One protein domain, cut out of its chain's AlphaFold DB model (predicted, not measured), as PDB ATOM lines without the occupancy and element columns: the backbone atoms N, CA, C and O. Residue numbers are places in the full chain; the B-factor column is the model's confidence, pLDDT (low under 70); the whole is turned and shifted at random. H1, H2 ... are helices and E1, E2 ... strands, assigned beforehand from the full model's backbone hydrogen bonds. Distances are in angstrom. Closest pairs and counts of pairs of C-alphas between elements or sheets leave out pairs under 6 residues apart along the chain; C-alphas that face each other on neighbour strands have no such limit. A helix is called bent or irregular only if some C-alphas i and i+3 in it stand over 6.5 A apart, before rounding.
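Overview. This is residues 59 to 201 of the 204 residues of a protein of Peribacillus simplex (UniProt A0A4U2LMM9). A small body of crossed helices has one long helix, H6, which packs on the bent helix H4 near one end and runs out into an arm, residues 185 to 201, of which 185 to 199 belong to H6, that sticks out from the body. H2 and H3 cross the second arm of H4, while short H1 and the hairpin E1 and E2 lie far from the middle. The printed part has 143 residues, ordered H1 E1 E2 H2 H3 H4 H5 H6, mostly helix; the sheet E1 - E2 is antiparallel. It is only just loose, close to compact, with a radius of gyration of the C-alphas of 17.9 A and spans of 59 by 47 by 26 A.

Arrangement. Start at the hairpin of E1, residues 70 to 72, and E2, residues 79 to 81, where N 72 and O 79 are 2.8 A apart, within hydrogen-bond range. H2, residues 84 to 97, makes a helical hairpin with H3, residues 104 to 114; their closest C-alphas, Leu 91 and Trp 105, are 5.8 A apart. H4, residues 123 to 153, was assigned as one helix by its hydrogen bonds but is bent, C-alphas 133 and 136 being 9.6 A apart; arms H4a, residues 123 to 133, and H4b, residues 136 to 153, touch only at the corner, closest at C-alphas 130 and 138, 5.6 A. H4b is irregular, with C-alphas 136 and 139 8.1 A apart. H4b, with residues 141 to 145 alone, touches H2 about perpendicular at 88 degrees, closest at C-alphas 92 and 145, 6.2 A. With residues 140 to 148 alone it touches residues 168 to 177 of H6, residues 167 to 199, closest at C-alphas 144 and 169, 4.7 A. H5, residues 159 to 164, touches H4b, closest at C-alphas 143 and 164, 4.5 A. O i to N i+4 pairs are all within range in H1, residues 62 to 67, H2, H3, H4a and H6, but 13 of 14 in H4b and 0 of 2 in H5, where 2 of 3 O i to N i+3 pairs are.

Along the chain. Find C-alpha 62 at (140.910, 167.702, 206.566), where H1 begins. H6 runs 48.3 A from C-alpha 167 to C-alpha 199 at (157.249, 178.654, 254.146); H4b is 27.1 A long and H2 19.9 A.

Size, cuts and confidence. The C-alphas farthest apart, Ile 124 and Asn 201, are 62.0 A apart. The printed part has no cut and no long link; pLDDT is under 70 in residues 119 to 125 and 187 to 201.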
ATOM      1  N   GLU A  59     133.177 164.869 211.866       85.69
ATOM      2  CA  GLU A  59     133.995 166.073 211.759       85.69
ATOM      3  C   GLU A  59     134.134 166.457 210.292       85.69
ATOM      4  O   GLU A  59     133.944 165.597 209.420       85.69
ATOM      5  N   PRO A  60     134.416 167.733 209.993       87.69
ATOM      6  CA  PRO A  60     134.749 168.124 208.635       87.69
ATOM      7  C   PRO A  60     135.993 167.364 208.176       87.69
ATOM      8  O   PRO A  60     136.897 167.084 208.967       87.69
ATOM      9  N   SER A  61     136.067 167.048 206.888       89.19
ATOM     10  CA  SER A  61     137.286 166.462 206.335       89.19
ATOM     11  C   SER A  61     138.472 167.422 206.485       89.19
ATOM     12  O   SER A  61     138.304 168.644 206.475       89.19
ATOM     13  N   PHE A  62     139.694 166.881 206.542       89.69
ATOM     14  CA  PHE A  62     140.910 167.702 206.566       89.69
ATOM     15  C   PHE A  62     140.922 168.736 205.431       89.69
ATOM     16  O   PHE A  62     141.233 169.893 205.672       89.69
ATOM     17  N   ASN A  63     140.520 168.352 204.215       92.06
ATOM     18  CA  ASN A  63     140.484 169.263 203.069       92.06
ATOM     19  C   ASN A  63     139.446 170.384 203.236       92.06
ATOM     20  O   ASN A  63     139.714 171.516 202.839       92.06
ATOM     21  N   GLU A  64     138.282 170.101 203.833       90.62
ATOM     22  CA  GLU A  64     137.291 171.140 204.150       90.62
ATOM     23  C   GLU A  64     137.851 172.152 205.159       90.62
ATOM     24  O   GLU A  64     137.711 173.353 204.929       90.62
ATOM     25  N   LEU A  65     138.521 171.683 206.220       91.25
ATOM     26  CA  LEU A  65     139.188 172.553 207.200       91.25
ATOM     27  C   LEU A  65     140.332 173.344 206.550       91.25
ATOM     28  O   LEU A  65     140.435 174.556 206.710       91.25
ATOM     29  N   TRP A  66     141.170 172.670 205.761       94.12
ATOM     30  CA  TRP A  66     142.352 173.255 205.128       94.12
ATOM     31  C   TRP A  66     142.009 174.313 204.077       94.12
ATOM     32  O   TRP A  66     142.779 175.254 203.867       94.12
ATOM     33  N   LYS A  67     140.848 174.188 203.422       93.44
ATOM     34  CA  LYS A  67     140.329 175.200 202.493       93.44
ATOM     35  C   LYS A  67     139.938 176.496 203.213       93.44
ATOM     36  O   LYS A  67     140.085 177.560 202.626       93.44
ATOM     37  N   ARG A  68     139.464 176.411 204.460       90.56
ATOM     38  CA  ARG A  68     139.008 177.553 205.279       90.56
ATOM     39  C   ARG A  68     140.021 178.002 206.333       90.56
ATOM     40  O   ARG A  68     139.694 178.814 207.196       90.56
ATOM     41  N   LYS A  69     141.236 177.453 206.299       94.88
ATOM     42  CA  LYS A  69     142.291 177.818 207.244       94.88
ATOM     43  C   LYS A  69     142.587 179.315 207.166       94.88
ATOM     44  O   LYS A  69     142.528 179.916 206.094       94.88
ATOM     45  N   ARG A  70     142.980 179.880 208.298       94.31
ATOM     46  CA  ARG A  70     143.559 181.218 208.399       94.31
ATOM     47  C   ARG A  70     145.062 181.108 208.573       94.31
ATOM     48  O   ARG A  70     145.561 180.084 209.036       94.31
ATOM     49  N   GLU A  71     145.766 182.164 208.206       95.88
ATOM     50  CA  GLU A  71     147.206 182.298 208.400       95.88
ATOM     51  C   GLU A  71     147.478 183.285 209.534       95.88
ATOM     52  O   GLU A  71     146.929 184.388 209.565       95.88
ATOM     53  N   SER A  72     148.299 182.867 210.493       93.19
ATOM     54  CA  SER A  72     148.756 183.713 211.586       93.19
ATOM     55  C   SER A  72     149.907 184.592 211.116       93.19
ATOM     56  O   SER A  72     150.884 184.097 210.559       93.19
ATOM     57  N   LYS A  73     149.815 185.890 211.416       90.38
ATOM     58  CA  LYS A  73     150.865 186.883 211.134       90.38
ATOM     59  C   LYS A  73     151.869 187.054 212.284       90.38
ATOM     60  O   LYS A  73     152.680 187.970 212.248       90.38
ATOM     61  N   LEU A  74     151.781 186.228 213.331       90.75
ATOM     62  CA  LEU A  74     152.592 186.375 214.549       90.75
ATOM     63  C   LEU A  74     154.028 185.857 214.399       90.75
ATOM     64  O   LEU A  74     154.885 186.171 215.219       90.75
ATOM     65  N   THR A  75     154.288 185.041 213.385       90.44
ATOM     66  CA  THR A  75     155.568 184.362 213.171       90.44
ATOM     67  C   THR A  75     156.138 184.719 211.804       90.44
ATOM     68  O   THR A  75     155.392 184.965 210.864       90.44
ATOM     69  N   GLY A  76     157.468 184.673 211.656       90.62
ATOM     70  CA  GLY A  76     158.135 184.865 210.354       90.62
ATOM     71  C   GLY A  76     157.872 183.750 209.330       90.62
ATOM     72  O   GLY A  76     158.300 183.849 208.187       90.62
ATOM     73  N   HIS A  77     157.168 182.692 209.738       90.38
ATOM     74  CA  HIS A  77     156.732 181.589 208.888       90.38
ATOM     75  C   HIS A  77     155.207 181.465 208.961       90.38
ATOM     76  O   HIS A  77     154.651 181.683 210.042       90.38
ATOM     77  N   PRO A  78     154.530 181.071 207.871       91.56
ATOM     78  CA  PRO A  78     153.081 180.924 207.867       91.56
ATOM     79  C   PRO A  78     152.650 179.800 208.815       91.56
ATOM     80  O   PRO A  78     152.945 178.624 208.586       91.56
ATOM     81  N   VAL A  79     151.922 180.157 209.876       94.56
ATOM     82  CA  VAL A  79     151.267 179.195 210.774       94.56
ATOM     83  C   VAL A  79     149.778 179.190 210.475       94.56
ATOM     84  O   VAL A  79     149.090 180.194 210.661       94.56
ATOM     85  N   TYR A  80     149.274 178.048 210.015       95.69
ATOM     86  CA  TYR A  80     147.868 177.902 209.672       95.69
ATOM     87  C   TYR A  80     147.040 177.372 210.837       95.69
ATOM     88  O   TYR A  80     147.460 176.465 211.551       95.69
ATOM     89  N   TYR A  81     145.832 177.903 210.983       94.19
ATOM     90  CA  TYR A  81     144.897 177.523 212.037       94.19
ATOM     91  C   TYR A  81     143.450 177.558 211.533       94.19
ATOM     92  O   TYR A  81     143.180 177.950 210.396       94.19
ATOM     93  N   LEU A  82     142.517 177.076 212.356       93.56
ATOM     94  CA  LEU A  82     141.112 176.928 211.973       93.56
ATOM     95  C   LEU A  82     140.474 178.266 211.550       93.56
ATOM     96  O   LEU A  82     140.754 179.331 212.118       93.56
ATOM     97  N   GLY A  83     139.568 178.184 210.570       92.12
ATOM     98  CA  GLY A  83     138.644 179.268 210.235       92.12
ATOM     99  C   GLY A  83     137.800 179.678 211.444       92.12
ATOM    100  O   GLY A  83     137.712 178.929 212.419       92.12
ATOM    101  N   ASN A  84     137.200 180.868 211.412       91.06
ATOM    102  CA  ASN A  84     136.468 181.419 212.559       91.06
ATOM    103  C   ASN A  84     135.356 180.477 213.034       91.06
ATOM    104  O   ASN A  84     135.268 180.155 214.216       91.06
ATOM    105  N   GLU A  85     134.543 179.975 212.110       88.88
ATOM    106  CA  GLU A  85     133.410 179.107 212.417       88.88
ATOM    107  C   GLU A  85     133.880 177.751 212.959       88.88
ATOM    108  O   GLU A  85     133.355 177.263 213.959       88.88
ATOM    109  N   ASP A  86     134.907 177.161 212.337       91.19
ATOM    110  CA  ASP A  86     135.479 175.883 212.769       91.19
ATOM    111  C   ASP A  86     136.130 176.002 214.158       91.19
ATOM    112  O   ASP A  86     135.953 175.117 214.999       91.19
ATOM    113  N   LEU A  87     136.846 177.105 214.422       93.00
ATOM    114  CA  LEU A  87     137.470 177.383 215.717       93.00
ATOM    115  C   LEU A  87     136.415 177.579 216.805       93.00
ATOM    116  O   LEU A  87     136.508 176.952 217.856       93.00
ATOM    117  N   PHE A  88     135.389 178.394 216.548       93.00
ATOM    118  CA  PHE A  88     134.310 178.626 217.504       93.00
ATOM    119  C   PHE A  88     133.629 177.313 217.897       93.00
ATOM    120  O   PHE A  88     133.494 176.999 219.078       93.00
ATOM    121  N   LEU A  89     133.249 176.500 216.908       91.62
ATOM    122  CA  LEU A  89     132.583 175.222 217.152       91.62
ATOM    123  C   LEU A  89     133.500 174.209 217.840       91.62
ATOM    124  O   LEU A  89     133.034 173.428 218.673       91.62
ATOM    125  N   TYR A  90     134.795 174.216 217.516       91.62
ATOM    126  CA  TYR A  90     135.791 173.423 218.226       91.62
ATOM    127  C   TYR A  90     135.888 173.825 219.703       91.62
ATOM    128  O   TYR A  90     135.809 172.948 220.559       91.62
ATOM    129  N   LEU A  91     135.983 175.123 220.011       94.06
ATOM    130  CA  LEU A  91     136.050 175.638 221.383       94.06
ATOM    131  C   LEU A  91     134.786 175.303 222.182       94.06
ATOM    132  O   LEU A  91     134.896 174.855 223.321       94.06
ATOM    133  N   VAL A  92     133.602 175.444 221.576       93.88
ATOM    134  CA  VAL A  92     132.326 175.045 222.195       93.88
ATOM    135  C   VAL A  92     132.327 173.555 222.533       93.88
ATOM    136  O   VAL A  92     132.033 173.180 223.664       93.88
ATOM    137  N   ALA A  93     132.698 172.696 221.582       90.12
ATOM    138  CA  ALA A  93     132.734 171.251 221.799       90.12
ATOM    139  C   ALA A  93     133.745 170.857 222.886       90.12
ATOM    140  O   ALA A  93     133.445 170.042 223.760       90.12
ATOM    141  N   HIS A  94     134.948 171.430 222.814       89.50
ATOM    142  CA  HIS A  94     136.052 171.116 223.706       89.50
ATOM    143  C   HIS A  94     135.737 171.589 225.128       89.50
ATOM    144  O   HIS A  94     135.729 170.780 226.052       89.50
ATOM    145  N   GLY A  95     135.367 172.859 225.302       91.81
ATOM    146  CA  GLY A  95     134.998 173.411 226.602       91.81
ATOM    147  C   GLY A  95     133.833 172.663 227.252       91.81
ATOM    148  O   GLY A  95     133.955 172.237 228.399       91.81
ATOM    149  N   SER A  96     132.751 172.390 226.509       91.31
ATOM    150  CA  SER A  96     131.605 171.632 227.032       91.31
ATOM    151  C   SER A  96     131.980 170.220 227.481       91.31
ATOM    152  O   SER A  96     131.504 169.770 228.521       91.31
ATOM    153  N   ARG A  97     132.841 169.516 226.733       87.31
ATOM    154  CA  ARG A  97     133.306 168.168 227.103       87.31
ATOM    155  C   ARG A  97     134.141 168.176 228.380       87.31
ATOM    156  O   ARG A  97     134.051 167.238 229.164       87.31
ATOM    157  N   HIS A  98     134.940 169.218 228.569       86.50
ATOM    158  CA  HIS A  98     135.791 169.386 229.740       86.50
ATOM    159  C   HIS A  98     135.081 170.120 230.891       86.50
ATOM    160  O   HIS A  98     135.717 170.490 231.868       86.50
ATOM    161  N   GLY A  99     133.767 170.351 230.800       89.81
ATOM    162  CA  GLY A  99     133.010 171.013 231.867       89.81
ATOM    163  C   GLY A  99     133.392 172.477 232.088       89.81
ATOM    164  O   GLY A  99     133.012 173.050 233.100       89.81
ATOM    165  N   TRP A 100     134.107 173.089 231.139       93.38
ATOM    166  CA  TRP A 100     134.600 174.465 231.218       93.38
ATOM    167  C   TRP A 100     135.539 174.744 232.399       93.38
ATOM    168  O   TRP A 100     135.688 175.902 232.771       93.38
ATOM    169  N   PHE A 101     136.228 173.724 232.932       85.19
ATOM    170  CA  PHE A 101     137.081 173.854 234.125       85.19
ATOM    171  C   PHE A 101     138.161 174.947 234.051       85.19
ATOM    172  O   PHE A 101     138.640 175.419 235.075       85.19
ATOM    173  N   ARG A 102     138.541 175.378 232.841       86.94
ATOM    174  CA  ARG A 102     139.389 176.551 232.595       86.94
ATOM    175  C   ARG A 102     138.636 177.584 231.768       86.94
ATOM    176  O   ARG A 102     138.063 177.273 230.727       86.94
ATOM    177  N   LEU A 103     138.752 178.855 232.151       92.75
ATOM    178  CA  LEU A 103     138.069 179.955 231.460       92.75
ATOM    179  C   LEU A 103     138.666 180.306 230.090       92.75
ATOM    180  O   LEU A 103     138.045 181.054 229.339       92.75
ATOM    181  N   ARG A 104     139.833 179.757 229.721       94.69
ATOM    182  CA  ARG A 104     140.534 180.114 228.473       94.69
ATOM    183  C   ARG A 104     139.677 179.940 227.217       94.69
ATOM    184  O   ARG A 104     139.714 180.790 226.339       94.69
ATOM    185  N   TRP A 105     138.864 178.883 227.148       95.31
ATOM    186  CA  TRP A 105     138.002 178.653 225.984       95.31
ATOM    187  C   TRP A 105     136.904 179.711 225.885       95.31
ATOM    188  O   TRP A 105     136.579 180.161 224.792       95.31
ATOM    189  N   LEU A 106     136.347 180.122 227.029       96.69
ATOM    190  CA  LEU A 106     135.356 181.194 227.088       96.69
ATOM    191  C   LEU A 106     135.987 182.546 226.755       96.69
ATOM    192  O   LEU A 106     135.338 183.349 226.097       96.69
ATOM    193  N   ALA A 107     137.238 182.779 227.160       97.75
ATOM    194  CA  ALA A 107     137.978 183.992 226.819       97.75
ATOM    195  C   ALA A 107     138.216 184.112 225.306       97.75
ATOM    196  O   ALA A 107     137.972 185.172 224.730       97.75
ATOM    197  N   ASP A 108     138.605 183.021 224.642       96.06
ATOM    198  CA  ASP A 108     138.745 183.005 223.182       96.06
ATOM    199  C   ASP A 108     137.386 183.244 222.496       96.06
ATOM    200  O   ASP A 108     137.286 184.062 221.582       96.06
ATOM    201  N   ILE A 109     136.313 182.601 222.979       95.88
ATOM    202  CA  ILE A 109     134.947 182.812 222.471       95.88
ATOM    203  C   ILE A 109     134.487 184.268 222.653       95.88
ATOM    204  O   ILE A 109     133.908 184.840 221.729       95.88
ATOM    205  N   ASP A 110     134.740 184.877 223.814       97.00
ATOM    206  CA  ASP A 110     134.418 186.282 224.093       97.00
ATOM    207  C   ASP A 110     135.094 187.208 223.077       97.00
ATOM    208  O   ASP A 110     134.428 188.037 222.454       97.00
ATOM    209  N   GLN A 111     136.389 186.999 222.835       96.31
ATOM    210  CA  GLN A 111     137.153 187.789 221.873       96.31
ATOM    211  C   GLN A 111     136.629 187.632 220.446       96.31
ATOM    212  O   GLN A 111     136.481 188.628 219.736       96.31
ATOM    213  N   MET A 112     136.299 186.407 220.031       93.56
ATOM    214  CA  MET A 112     135.720 186.149 218.709       93.56
ATOM    215  C   MET A 112     134.370 186.851 218.529       93.56
ATOM    216  O   MET A 112     134.103 187.414 217.467       93.56
ATOM    217  N   ILE A 113     133.520 186.853 219.562       92.69
ATOM    218  CA  ILE A 113     132.212 187.522 219.521       92.69
ATOM    219  C   ILE A 113     132.375 189.042 219.469       92.69
ATOM    220  O   ILE A 113     131.721 189.694 218.658       92.69
ATOM    221  N   ARG A 114     133.255 189.620 220.293       94.31
ATOM    222  CA  ARG A 114     133.487 191.075 220.329       94.31
ATOM    223  C   ARG A 114     134.072 191.620 219.032       94.31
ATOM    224  O   ARG A 114     133.795 192.762 218.681       94.31
ATOM    225  N   LYS A 115     134.868 190.813 218.332       92.12
ATOM    226  CA  LYS A 115     135.450 191.156 217.029       92.12
ATOM    227  C   LYS A 115     134.532 190.854 215.842       92.12
ATOM    228  O   LYS A 115     134.947 191.064 214.709       92.12
ATOM    229  N   ASP A 116     133.324 190.349 216.099       87.12
ATOM    230  CA  ASP A 116     132.370 189.906 215.077       87.12
ATOM    231  C   ASP A 116     132.980 188.903 214.078       87.12
ATOM    232  O   ASP A 116     132.672 188.881 212.889       87.12
ATOM    233  N   GLU A 117     133.875 188.038 214.566       85.38
ATOM    234  CA  GLU A 117     134.575 187.060 213.725       85.38
ATOM    235  C   GLU A 117     133.647 185.923 213.267       85.38
ATOM    236  O   GLU A 117     133.942 185.236 212.290       85.38
ATOM    237  N   ILE A 118     132.520 185.720 213.951       79.25
ATOM    238  CA  ILE A 118     131.539 184.673 213.644       79.25
ATOM    239  C   ILE A 118     130.407 185.307 212.837       79.25
ATOM    240  O   ILE A 118     129.370 185.696 213.384       79.25
ATOM    241  N   THR A 119     130.620 185.433 211.529       66.31
ATOM    242  CA  THR A 119     129.653 186.086 210.646       66.31
ATOM    243  C   THR A 119     128.511 185.141 210.260       66.31
ATOM    244  O   THR A 119     128.656 183.923 210.162       66.31
ATOM    245  N   ASN A 120     127.335 185.710 209.988       60.59
ATOM    246  CA  ASN A 120     126.169 184.976 209.484       60.59
ATOM    247  C   ASN A 120     126.267 184.628 207.982       60.59
ATOM    248  O   ASN A 120     125.259 184.201 207.411       60.59
ATOM    249  N   GLN A 121     127.424 184.845 207.337       54.72
ATOM    250  CA  GLN A 121     127.540 184.889 205.874       54.72
ATOM    251  C   GLN A 121     127.108 183.590 205.190       54.72
ATOM    252  O   GLN A 121     126.529 183.667 204.116       54.72
ATOM    253  N   ASP A 122     127.214 182.436 205.859       54.88
ATOM    254  CA  ASP A 122     126.645 181.188 205.354       54.88
ATOM    255  C   ASP A 122     125.983 180.352 206.461       54.88
ATOM    256  O   ASP A 122     126.508 179.337 206.926       54.88
ATOM    257  N   LYS A 123     124.762 180.726 206.868       66.19
ATOM    258  CA  LYS A 123     123.954 179.970 207.855       66.19
ATOM    259  C   LYS A 123     123.846 178.465 207.554       66.19
ATOM    260  O   LYS A 123     123.735 177.664 208.480       66.19
ATOM    261  N   ILE A 124     123.871 178.067 206.279       59.66
ATOM    262  CA  ILE A 124     123.821 176.659 205.845       59.66
ATOM    263  C   ILE A 124     125.137 175.934 206.162       59.66
ATOM    264  O   ILE A 124     125.122 174.839 206.726       59.66
ATOM    265  N   ILE A 125     126.271 176.562 205.842       64.81
ATOM    266  CA  ILE A 125     127.628 176.090 206.155       64.81
ATOM    267  C   ILE A 125     127.778 175.983 207.670       64.81
ATOM    268  O   ILE A 125     128.130 174.917 208.176       64.81
ATOM    269  N   LEU A 126     127.378 177.021 208.408       72.06
ATOM    270  CA  LEU A 126     127.413 177.013 209.864       72.06
ATOM    271  C   LEU A 126     126.560 175.875 210.449       72.06
ATOM    272  O   LEU A 126     127.053 175.137 211.293       72.06
ATOM    273  N   LYS A 127     125.330 175.645 209.964       74.62
ATOM    274  CA  LYS A 127     124.484 174.519 210.416       74.62
ATOM    275  C   LYS A 127     125.092 173.145 210.114       74.62
ATOM    276  O   LYS A 127     125.034 172.248 210.956       74.62
ATOM    277  N   LYS A 128     125.693 172.967 208.932       75.06
ATOM    278  CA  LYS A 128     126.406 171.731 208.570       75.06
ATOM    279  C   LYS A 128     127.546 171.465 209.558       75.06
ATOM    280  O   LYS A 128     127.668 170.356 210.077       75.06
ATOM    281  N   PHE A 129     128.344 172.488 209.863       76.94
ATOM    282  CA  PHE A 129     129.496 172.361 210.755       76.94
ATOM    283  C   PHE A 129     129.116 172.250 212.225       76.94
ATOM    284  O   PHE A 129     129.728 171.469 212.947       76.94
ATOM    285  N   GLN A 130     128.046 172.917 212.652       77.44
ATOM    286  CA  GLN A 130     127.422 172.706 213.954       77.44
ATOM    287  C   GLN A 130     127.113 171.226 214.170       77.44
ATOM    288  O   GLN A 130     127.477 170.659 215.199       77.44
ATOM    289  N   TYR A 131     126.505 170.569 213.181       79.12
ATOM    290  CA  TYR A 131     126.220 169.143 213.272       79.12
ATOM    291  C   TYR A 131     127.483 168.274 213.267       79.12
ATOM    292  O   TYR A 131     127.520 167.267 213.971       79.12
ATOM    293  N   TYR A 132     128.520 168.638 212.511       80.19
ATOM    294  CA  TYR A 132     129.785 167.912 212.574       80.19
ATOM    295  C   TYR A 132     130.422 168.045 213.960       80.19
ATOM    296  O   TYR A 132     130.528 167.052 214.664       80.19
ATOM    297  N   HIS A 133     130.729 169.252 214.425       76.44
ATOM    298  CA  HIS A 133     131.458 169.447 215.681       76.44
ATOM    299  C   HIS A 133     130.660 169.069 216.938       76.44
ATOM    300  O   HIS A 133     131.240 168.593 217.909       76.44
ATOM    301  N   LEU A 134     129.343 169.293 216.940       77.38
ATOM    302  CA  LEU A 134     128.517 169.222 218.153       77.38
ATOM    303  C   LEU A 134     127.363 168.208 218.048       77.38
ATOM    304  O   LEU A 134     126.597 168.013 218.997       77.38
ATOM    305  N   GLY A 135     127.197 167.554 216.895       81.25
ATOM    306  CA  GLY A 135     126.136 166.578 216.674       81.25
ATOM    307  C   GLY A 135     124.729 167.174 216.781       81.25
ATOM    308  O   GLY A 135     124.470 168.330 216.439       81.25
ATOM    309  N   LYS A 136     123.787 166.363 217.280       81.19
ATOM    310  CA  LYS A 136     122.381 166.763 217.489       81.19
ATOM    311  C   LYS A 136     122.196 167.785 218.619       81.19
ATOM    312  O   LYS A 136     121.122 168.360 218.729       81.19
ATOM    313  N   GLN A 137     123.208 167.991 219.464       80.50
ATOM    314  CA  GLN A 137     123.137 168.880 220.630       80.50
ATOM    315  C   GLN A 137     123.749 170.262 220.352       80.50
ATOM    316  O   GLN A 137     124.022 171.011 221.283       80.50
ATOM    317  N   ASN A 138     123.972 170.609 219.084       82.50
ATOM    318  CA  ASN A 138     124.712 171.812 218.715       82.50
ATOM    319  C   ASN A 138     124.145 173.107 219.317       82.50
ATOM    320  O   ASN A 138     124.878 173.828 219.989       82.50
ATOM    321  N   GLU A 139     122.842 173.349 219.186       85.81
ATOM    322  CA  GLU A 139     122.203 174.565 219.689       85.81
ATOM    323  C   GLU A 139     122.315 174.669 221.212       85.81
ATOM    324  O   GLU A 139     122.540 175.743 221.764       85.81
ATOM    325  N   LEU A 140     122.214 173.521 221.884       90.69
ATOM    326  CA  LEU A 140     122.305 173.399 223.331       90.69
ATOM    327  C   LEU A 140     123.702 173.779 223.847       90.69
ATOM    328  O   LEU A 140     123.803 174.536 224.814       90.69
ATOM    329  N   LEU A 141     124.761 173.277 223.208       92.81
ATOM    330  CA  LEU A 141     126.146 173.546 223.613       92.81
ATOM    331  C   LEU A 141     126.577 174.975 223.263       92.81
ATOM    332  O   LEU A 141     127.219 175.637 224.075       92.81
ATOM    333  N   ILE A 142     126.146 175.495 222.109       93.69
ATOM    334  CA  ILE A 142     126.357 176.906 221.746       93.69
ATOM    335  C   ILE A 142     125.675 177.813 222.769       93.69
ATOM    336  O   ILE A 142     126.297 178.732 223.294       93.69
ATOM    337  N   GLY A 143     124.418 177.521 223.112       94.06
ATOM    338  CA  GLY A 143     123.692 178.257 224.139       94.06
ATOM    339  C   GLY A 143     124.401 178.242 225.489       94.06
ATOM    340  O   GLY A 143     124.486 179.280 226.138       94.06
ATOM    341  N   GLN A 144     124.928 177.085 225.904       96.62
ATOM    342  CA  GLN A 144     125.701 176.959 227.142       96.62
ATOM    343  C   GLN A 144     126.916 177.899 227.128       96.62
ATOM    344  O   GLN A 144     127.079 178.681 228.062       96.62
ATOM    345  N   ALA A 145     127.727 177.857 226.068       96.62
ATOM    346  CA  ALA A 145     128.924 178.685 225.943       96.62
ATOM    347  C   ALA A 145     128.598 180.186 225.963       96.62
ATOM    348  O   ALA A 145     129.237 180.944 226.688       96.62
ATOM    349  N   LEU A 146     127.558 180.609 225.232       96.12
ATOM    350  CA  LEU A 146     127.114 182.006 225.203       96.12
ATOM    351  C   LEU A 146     126.670 182.495 226.588       96.12
ATOM    352  O   LEU A 146     127.048 183.589 227.005       96.12
ATOM    353  N   ILE A 147     125.896 181.685 227.319       97.12
ATOM    354  CA  ILE A 147     125.449 182.023 228.677       97.12
ATOM    355  C   ILE A 147     126.651 182.166 229.615       97.12
ATOM    356  O   ILE A 147     126.738 183.157 230.334       97.12
ATOM    357  N   LEU A 148     127.581 181.205 229.591       97.50
ATOM    358  CA  LEU A 148     128.776 181.237 230.436       97.50
ATOM    359  C   LEU A 148     129.644 182.464 230.137       97.50
ATOM    360  O   LEU A 148     130.007 183.188 231.061       97.50
ATOM    361  N   ALA A 149     129.913 182.744 228.860       97.06
ATOM    362  CA  ALA A 149     130.704 183.900 228.444       97.06
ATOM    363  C   ALA A 149     130.038 185.228 228.860       97.06
ATOM    364  O   ALA A 149     130.681 186.114 229.420       97.06
ATOM    365  N   SER A 150     128.717 185.349 228.706       96.94
ATOM    366  CA  SER A 150     127.977 186.541 229.141       96.94
ATOM    367  C   SER A 150     127.970 186.733 230.663       96.94
ATOM    368  O   SER A 150     128.185 187.847 231.142       96.94
ATOM    369  N   ILE A 151     127.785 185.663 231.443       96.06
ATOM    370  CA  ILE A 151     127.784 185.740 232.912       96.06
ATOM    371  C   ILE A 151     129.180 186.094 233.442       96.06
ATOM    372  O   ILE A 151     129.306 187.036 234.236       96.06
ATOM    373  N   LEU A 152     130.203 185.362 232.987       95.75
ATOM    374  CA  LEU A 152     131.557 185.392 233.548       95.75
ATOM    375  C   LEU A 152     132.428 186.508 232.956       95.75
ATOM    376  O   LEU A 152     133.190 187.129 233.687       95.75
ATOM    377  N   LEU A 153     132.296 186.790 231.658       97.19
ATOM    378  CA  LEU A 153     133.164 187.719 230.915       97.19
ATOM    379  C   LEU A 153     132.415 188.934 230.355       97.19
ATOM    380  O   LEU A 153     132.992 189.759 229.648       97.19
ATOM    381  N   LYS A 154     131.116 189.064 230.655       97.75
ATOM    382  CA  LYS A 154     130.256 190.153 230.159       97.75
ATOM    383  C   LYS A 154     130.248 190.246 228.634       97.75
ATOM    384  O   LYS A 154     130.168 191.341 228.071       97.75
ATOM    385  N   THR A 155     130.354 189.104 227.955       96.44
ATOM    386  CA  THR A 155     130.284 189.027 226.494       96.44
ATOM    387  C   THR A 155     128.935 189.556 225.997       96.44
ATOM    388  O   THR A 155     127.889 189.085 226.467       96.44
ATOM    389  N   PRO A 156     128.916 190.516 225.052       94.38
ATOM    390  CA  PRO A 156     127.681 191.005 224.458       94.38
ATOM    391  C   PRO A 156     127.104 189.942 223.519       94.38
ATOM    392  O   PRO A 156     127.763 189.497 222.584       94.38
ATOM    393  N   ILE A 157     125.857 189.533 223.755       89.81
ATOM    394  CA  ILE A 157     125.167 188.561 222.902       89.81
ATOM    395  C   ILE A 157     124.226 189.317 221.970       89.81
ATOM    396  O   ILE A 157     123.300 189.991 222.420       89.81
ATOM    397  N   SER A 158     124.458 189.195 220.665       87.88
ATOM    398  CA  SER A 158     123.600 189.782 219.640       87.88
ATOM    399  C   SER A 158     122.236 189.079 219.572       87.88
ATOM    400  O   SER A 158     122.107 187.891 219.883       87.88
ATOM    401  N   LYS A 159     121.195 189.809 219.143       86.69
ATOM    402  CA  LYS A 159     119.805 189.318 219.182       86.69
ATOM    403  C   LYS A 159     119.590 188.017 218.405       86.69
ATOM    404  O   LYS A 159     118.838 187.157 218.851       86.69
ATOM    405  N   ASP A 160     120.274 187.857 217.276       83.75
ATOM    406  CA  ASP A 160     120.235 186.658 216.436       83.75
ATOM    407  C   ASP A 160     120.766 185.404 217.147       83.75
ATOM    408  O   ASP A 160     120.321 184.302 216.844       83.75
ATOM    409  N   LYS A 161     121.660 185.556 218.132       85.38
ATOM    410  CA  LYS A 161     122.244 184.440 218.889       85.38
ATOM    411  C   LYS A 161     121.384 184.008 220.084       85.38
ATOM    412  O   LYS A 161     121.620 182.939 220.647       85.38
ATOM    413  N   HIS A 162     120.347 184.770 220.456       86.12
ATOM    414  CA  HIS A 162     119.422 184.372 221.527       86.12
ATOM    415  C   HIS A 162     118.618 183.111 221.203       86.12
ATOM    416  O   HIS A 162     118.155 182.449 222.128       86.12
ATOM    417  N   THR A 163     118.502 182.722 219.930       88.25
ATOM    418  CA  THR A 163     117.829 181.476 219.528       88.25
ATOM    419  C   THR A 163     118.488 180.227 220.118       88.25
ATOM    420  O   THR A 163     117.819 179.217 220.303       88.25
ATOM    421  N   TYR A 164     119.779 180.292 220.463       87.69
ATOM    422  CA  TYR A 164     120.511 179.202 221.118       87.69
ATOM    423  C   TYR A 164     120.271 179.139 222.642       87.69
ATOM    424  O   TYR A 164     120.604 178.154 223.310       87.69
ATOM    425  N   ILE A 165     119.683 180.182 223.233       90.75
ATOM    426  CA  ILE A 165     119.497 180.307 224.680       90.75
ATOM    427  C   ILE A 165     118.093 179.839 225.069       90.75
ATOM    428  O   ILE A 165     117.092 180.501 224.820       90.75
ATOM    429  N   GLY A 166     118.027 178.713 225.775       91.81
ATOM    430  CA  GLY A 166     116.787 178.096 226.232       91.81
ATOM    431  C   GLY A 166     116.940 177.431 227.598       91.81
ATOM    432  O   GLY A 166     118.000 177.456 228.224       91.81
ATOM    433  N   LYS A 167     115.865 176.797 228.081       94.12
ATOM    434  CA  LYS A 167     115.829 176.160 229.413       94.12
ATOM    435  C   LYS A 167     116.945 175.124 229.604       94.12
ATOM    436  O   LYS A 167     117.572 175.079 230.659       94.12
ATOM    437  N   LYS A 168     117.208 174.304 228.579       93.44
ATOM    438  CA  LYS A 168     118.240 173.258 228.633       93.44
ATOM    439  C   LYS A 168     119.659 173.842 228.656       93.44
ATOM    440  O   LYS A 168     120.456 173.392 229.472       93.44
ATOM    441  N   SER A 169     119.966 174.855 227.835       93.62
ATOM    442  CA  SER A 169     121.298 175.486 227.835       93.62
ATOM    443  C   SER A 169     121.573 176.235 229.132       93.62
ATOM    444  O   SER A 169     122.674 176.120 229.661       93.62
ATOM    445  N   ARG A 170     120.562 176.884 229.729       95.56
ATOM    446  CA  ARG A 170     120.670 177.466 231.081       95.56
ATOM    447  C   ARG A 170     120.967 176.412 232.144       95.56
ATOM    448  O   ARG A 170     121.848 176.620 232.968       95.56
ATOM    449  N   LYS A 171     120.285 175.259 232.102       95.19
ATOM    450  CA  LYS A 171     120.561 174.152 233.031       95.19
ATOM    451  C   LYS A 171     122.013 173.671 232.918       95.19
ATOM    452  O   LYS A 171     122.667 173.499 233.939       95.19
ATOM    453  N   LEU A 172     122.519 173.481 231.698       94.12
ATOM    454  CA  LEU A 172     123.913 173.077 231.482       94.12
ATOM    455  C   LEU A 172     124.920 174.155 231.894       94.12
ATOM    456  O   LEU A 172     125.987 173.821 232.397       94.12
ATOM    457  N   ALA A 173     124.603 175.433 231.680       95.88
ATOM    458  CA  ALA A 173     125.459 176.527 232.122       95.88
ATOM    459  C   ALA A 173     125.553 176.558 233.654       95.88
ATOM    460  O   ALA A 173     126.653 176.643 234.183       95.88
ATOM    461  N   ASN A 174     124.436 176.380 234.366       94.62
ATOM    462  CA  ASN A 174     124.443 176.312 235.829       94.62
ATOM    463  C   ASN A 174     125.291 175.143 236.352       94.62
ATOM    464  O   ASN A 174     126.077 175.336 237.270       94.62
ATOM    465  N   LEU A 175     125.182 173.957 235.740       92.69
ATOM    466  CA  LEU A 175     126.019 172.807 236.108       92.69
ATOM    467  C   LEU A 175     127.512 173.075 235.866       92.69
ATOM    468  O   LEU A 175     128.345 172.709 236.687       92.69
ATOM    469  N   ALA A 176     127.850 173.730 234.752       93.62
ATOM    470  CA  ALA A 176     129.230 174.105 234.463       93.62
ATOM    471  C   ALA A 176     129.764 175.158 235.446       93.62
ATOM    472  O   ALA A 176     130.915 175.068 235.843       93.62
ATOM    473  N   ILE A 177     128.940 176.118 235.884       93.12
ATOM    474  CA  ILE A 177     129.337 177.096 236.910       93.12
ATOM    475  C   ILE A 177     129.716 176.387 238.211       93.12
ATOM    476  O   ILE A 177     130.749 176.716 238.784       93.12
ATOM    477  N   THR A 178     128.932 175.397 238.650       88.62
ATOM    478  CA  THR A 178     129.281 174.586 239.826       88.62
ATOM    479  C   THR A 178     130.652 173.932 239.657       88.62
ATOM    480  O   THR A 178     131.502 174.087 240.524       88.62
ATOM    481  N   ASN A 179     130.907 173.304 238.506       86.06
ATOM    482  CA  ASN A 179     132.189 172.659 238.216       86.06
ATOM    483  C   ASN A 179     133.371 173.651 238.193       86.06
ATOM    484  O   ASN A 179     134.413 173.377 238.779       86.06
ATOM    485  N   ILE A 180     133.192 174.822 237.568       89.00
ATOM    486  CA  ILE A 180     134.198 175.898 237.533       89.00
ATOM    487  C   ILE A 180     134.558 176.352 238.950       89.00
ATOM    488  O   ILE A 180     135.733 176.529 239.257       89.00
ATOM    489  N   VAL A 181     133.552 176.550 239.808       86.44
ATOM    490  CA  VAL A 181     133.755 177.007 241.188       86.44
ATOM    491  C   VAL A 181     134.429 175.929 242.032       86.44
ATOM    492  O   VAL A 181     135.380 176.231 242.743       86.44
ATOM    493  N   GLU A 182     133.972 174.680 241.939       83.62
ATOM    494  CA  GLU A 182     134.555 173.556 242.680       83.62
ATOM    495  C   GLU A 182     136.035 173.366 242.339       83.62
ATOM    496  O   GLU A 182     136.868 173.342 243.242       83.62
ATOM    497  N   ILE A 183     136.380 173.322 241.049       79.81
ATOM    498  CA  ILE A 183     137.771 173.151 240.608       79.81
ATOM    499  C   ILE A 183     138.622 174.362 240.986       79.81
ATOM    500  O   ILE A 183     139.742 174.186 241.458       79.81
ATOM    501  N   GLY A 184     138.087 175.579 240.841       74.81
ATOM    502  CA  GLY A 184     138.783 176.793 241.261       74.81
ATOM    503  C   GLY A 184     139.110 176.798 242.757       74.81
ATOM    504  O   GLY A 184     140.213 177.182 243.134       74.81
ATOM    505  N   ASN A 185     138.189 176.327 243.603       75.62
ATOM    506  CA  ASN A 185     138.432 176.198 245.040       75.62
ATOM    507  C   ASN A 185     139.482 175.122 245.336       75.62
ATOM    508  O   ASN A 185     140.417 175.382 246.082       75.62
ATOM    509  N   THR A 186     139.379 173.949 244.703       71.88
ATOM    510  CA  THR A 186     140.349 172.862 244.886       71.88
ATOM    511  C   THR A 186     141.765 173.276 244.475       71.88
ATOM    512  O   THR A 186     142.698 173.078 245.245       71.88
ATOM    513  N   GLU A 187     141.949 173.891 243.299       69.88
ATOM    514  CA  GLU A 187     143.266 174.389 242.865       69.88
ATOM    515  C   GLU A 187     143.809 175.467 243.819       69.88
ATOM    516  O   GLU A 187     145.003 175.485 244.115       69.88
ATOM    517  N   PHE A 188     142.947 176.347 244.336       66.75
ATOM    518  CA  PHE A 188     143.346 177.380 245.293       66.75
ATOM    519  C   PHE A 188     143.781 176.804 246.645       66.75
ATOM    520  O   PHE A 188     144.754 177.288 247.228       66.75
ATOM    521  N   ASP A 189     143.100 175.766 247.127       64.94
ATOM    522  CA  ASP A 189     143.459 175.074 248.363       64.94
ATOM    523  C   ASP A 189     144.805 174.343 248.217       64.94
ATOM    524  O   ASP A 189     145.670 174.506 249.077       64.94
ATOM    525  N   TYR A 190     145.055 173.671 247.084       60.16
ATOM    526  CA  TYR A 190     146.366 173.072 246.785       60.16
ATOM    527  C   TYR A 190     147.495 174.109 246.752       60.16
ATOM    528  O   TYR A 190     148.538 173.911 247.373       60.16
ATOM    529  N   ILE A 191     147.293 175.244 246.073       67.69
ATOM    530  CA  ILE A 191     148.304 176.312 246.008       67.69
ATOM    531  C   ILE A 191     148.595 176.871 247.409       67.69
ATOM    532  O   ILE A 191     149.748 177.161 247.729       67.69
ATOM    533  N   LYS A 192     147.571 177.018 248.258       65.75
ATOM    534  CA  LYS A 192     147.750 177.450 249.650       65.75
ATOM    535  C   LYS A 192     148.532 176.438 250.481       65.75
ATOM    536  O   LYS A 192     149.413 176.851 251.231       65.75
ATOM    537  N   GLU A 193     148.215 175.151 250.376       64.19
ATOM    538  CA  GLU A 193     148.950 174.088 251.070       64.19
ATOM    539  C   GLU A 193     150.419 174.059 250.637       64.19
ATOM    540  O   GLU A 193     151.304 174.076 251.492       64.19
ATOM    541  N   ASP A 194     150.694 174.134 249.332       65.00
ATOM    542  CA  ASP A 194     152.057 174.196 248.796       65.00
ATOM    543  C   ASP A 194     152.814 175.446 249.273       65.00
ATOM    544  O   ASP A 194     153.980 175.353 249.662       65.00
ATOM    545  N   MET A 195     152.165 176.616 249.308       60.44
ATOM    546  CA  MET A 195     152.771 177.851 249.826       60.44
ATOM    547  C   MET A 195     153.073 177.778 251.328       60.44
ATOM    548  O   MET A 195     154.143 178.217 251.756       60.44
ATOM    549  N   ASN A 196     152.172 177.202 252.126       68.69
ATOM    550  CA  ASN A 196     152.379 177.014 253.563       68.69
ATOM    551  C   ASN A 196     153.513 176.012 253.837       68.69
ATOM    552  O   ASN A 196     154.369 176.258 254.688       68.69
ATOM    553  N   ASN A 197     153.575 174.920 253.070       62.94
ATOM    554  CA  ASN A 197     154.644 173.927 253.159       62.94
ATOM    555  C   ASN A 197     155.999 174.500 252.708       62.94
ATOM    556  O   ASN A 197     157.031 174.197 253.307       62.94
ATOM    557  N   ALA A 198     156.012 175.375 251.698       58.69
ATOM    558  CA  ALA A 198     157.219 176.068 251.258       58.69
ATOM    559  C   ALA A 198     157.739 177.077 252.300       58.69
ATOM    560  O   ALA A 198     158.951 177.229 252.437       58.69
ATOM    561  N   GLN A 199     156.860 177.734 253.066       53.38
ATOM    562  CA  GLN A 199     157.249 178.654 254.146       53.38
ATOM    563  C   GLN A 199     157.778 177.936 255.401       53.38
ATOM    564  O   GLN A 199     158.615 178.496 256.109       53.38
ATOM    565  N   GLY A 200     157.373 176.684 255.647       45.31
ATOM    566  CA  GLY A 200     157.881 175.860 256.753       45.31
ATOM    567  C   GLY A 200     159.355 175.440 256.633       45.31
ATOM    568  O   GLY A 200     159.964 175.091 257.638       45.31
ATOM    569  N   ASN A 201     159.952 175.524 255.439       44.09
ATOM    570  CA  ASN A 201     161.344 175.119 255.181       44.09
ATOM    571  C   ASN A 201     162.370 176.271 255.230       44.09
ATOM    572  O   ASN A 201     163.548 176.035 254.980       44.09
TER     573      ASN A 201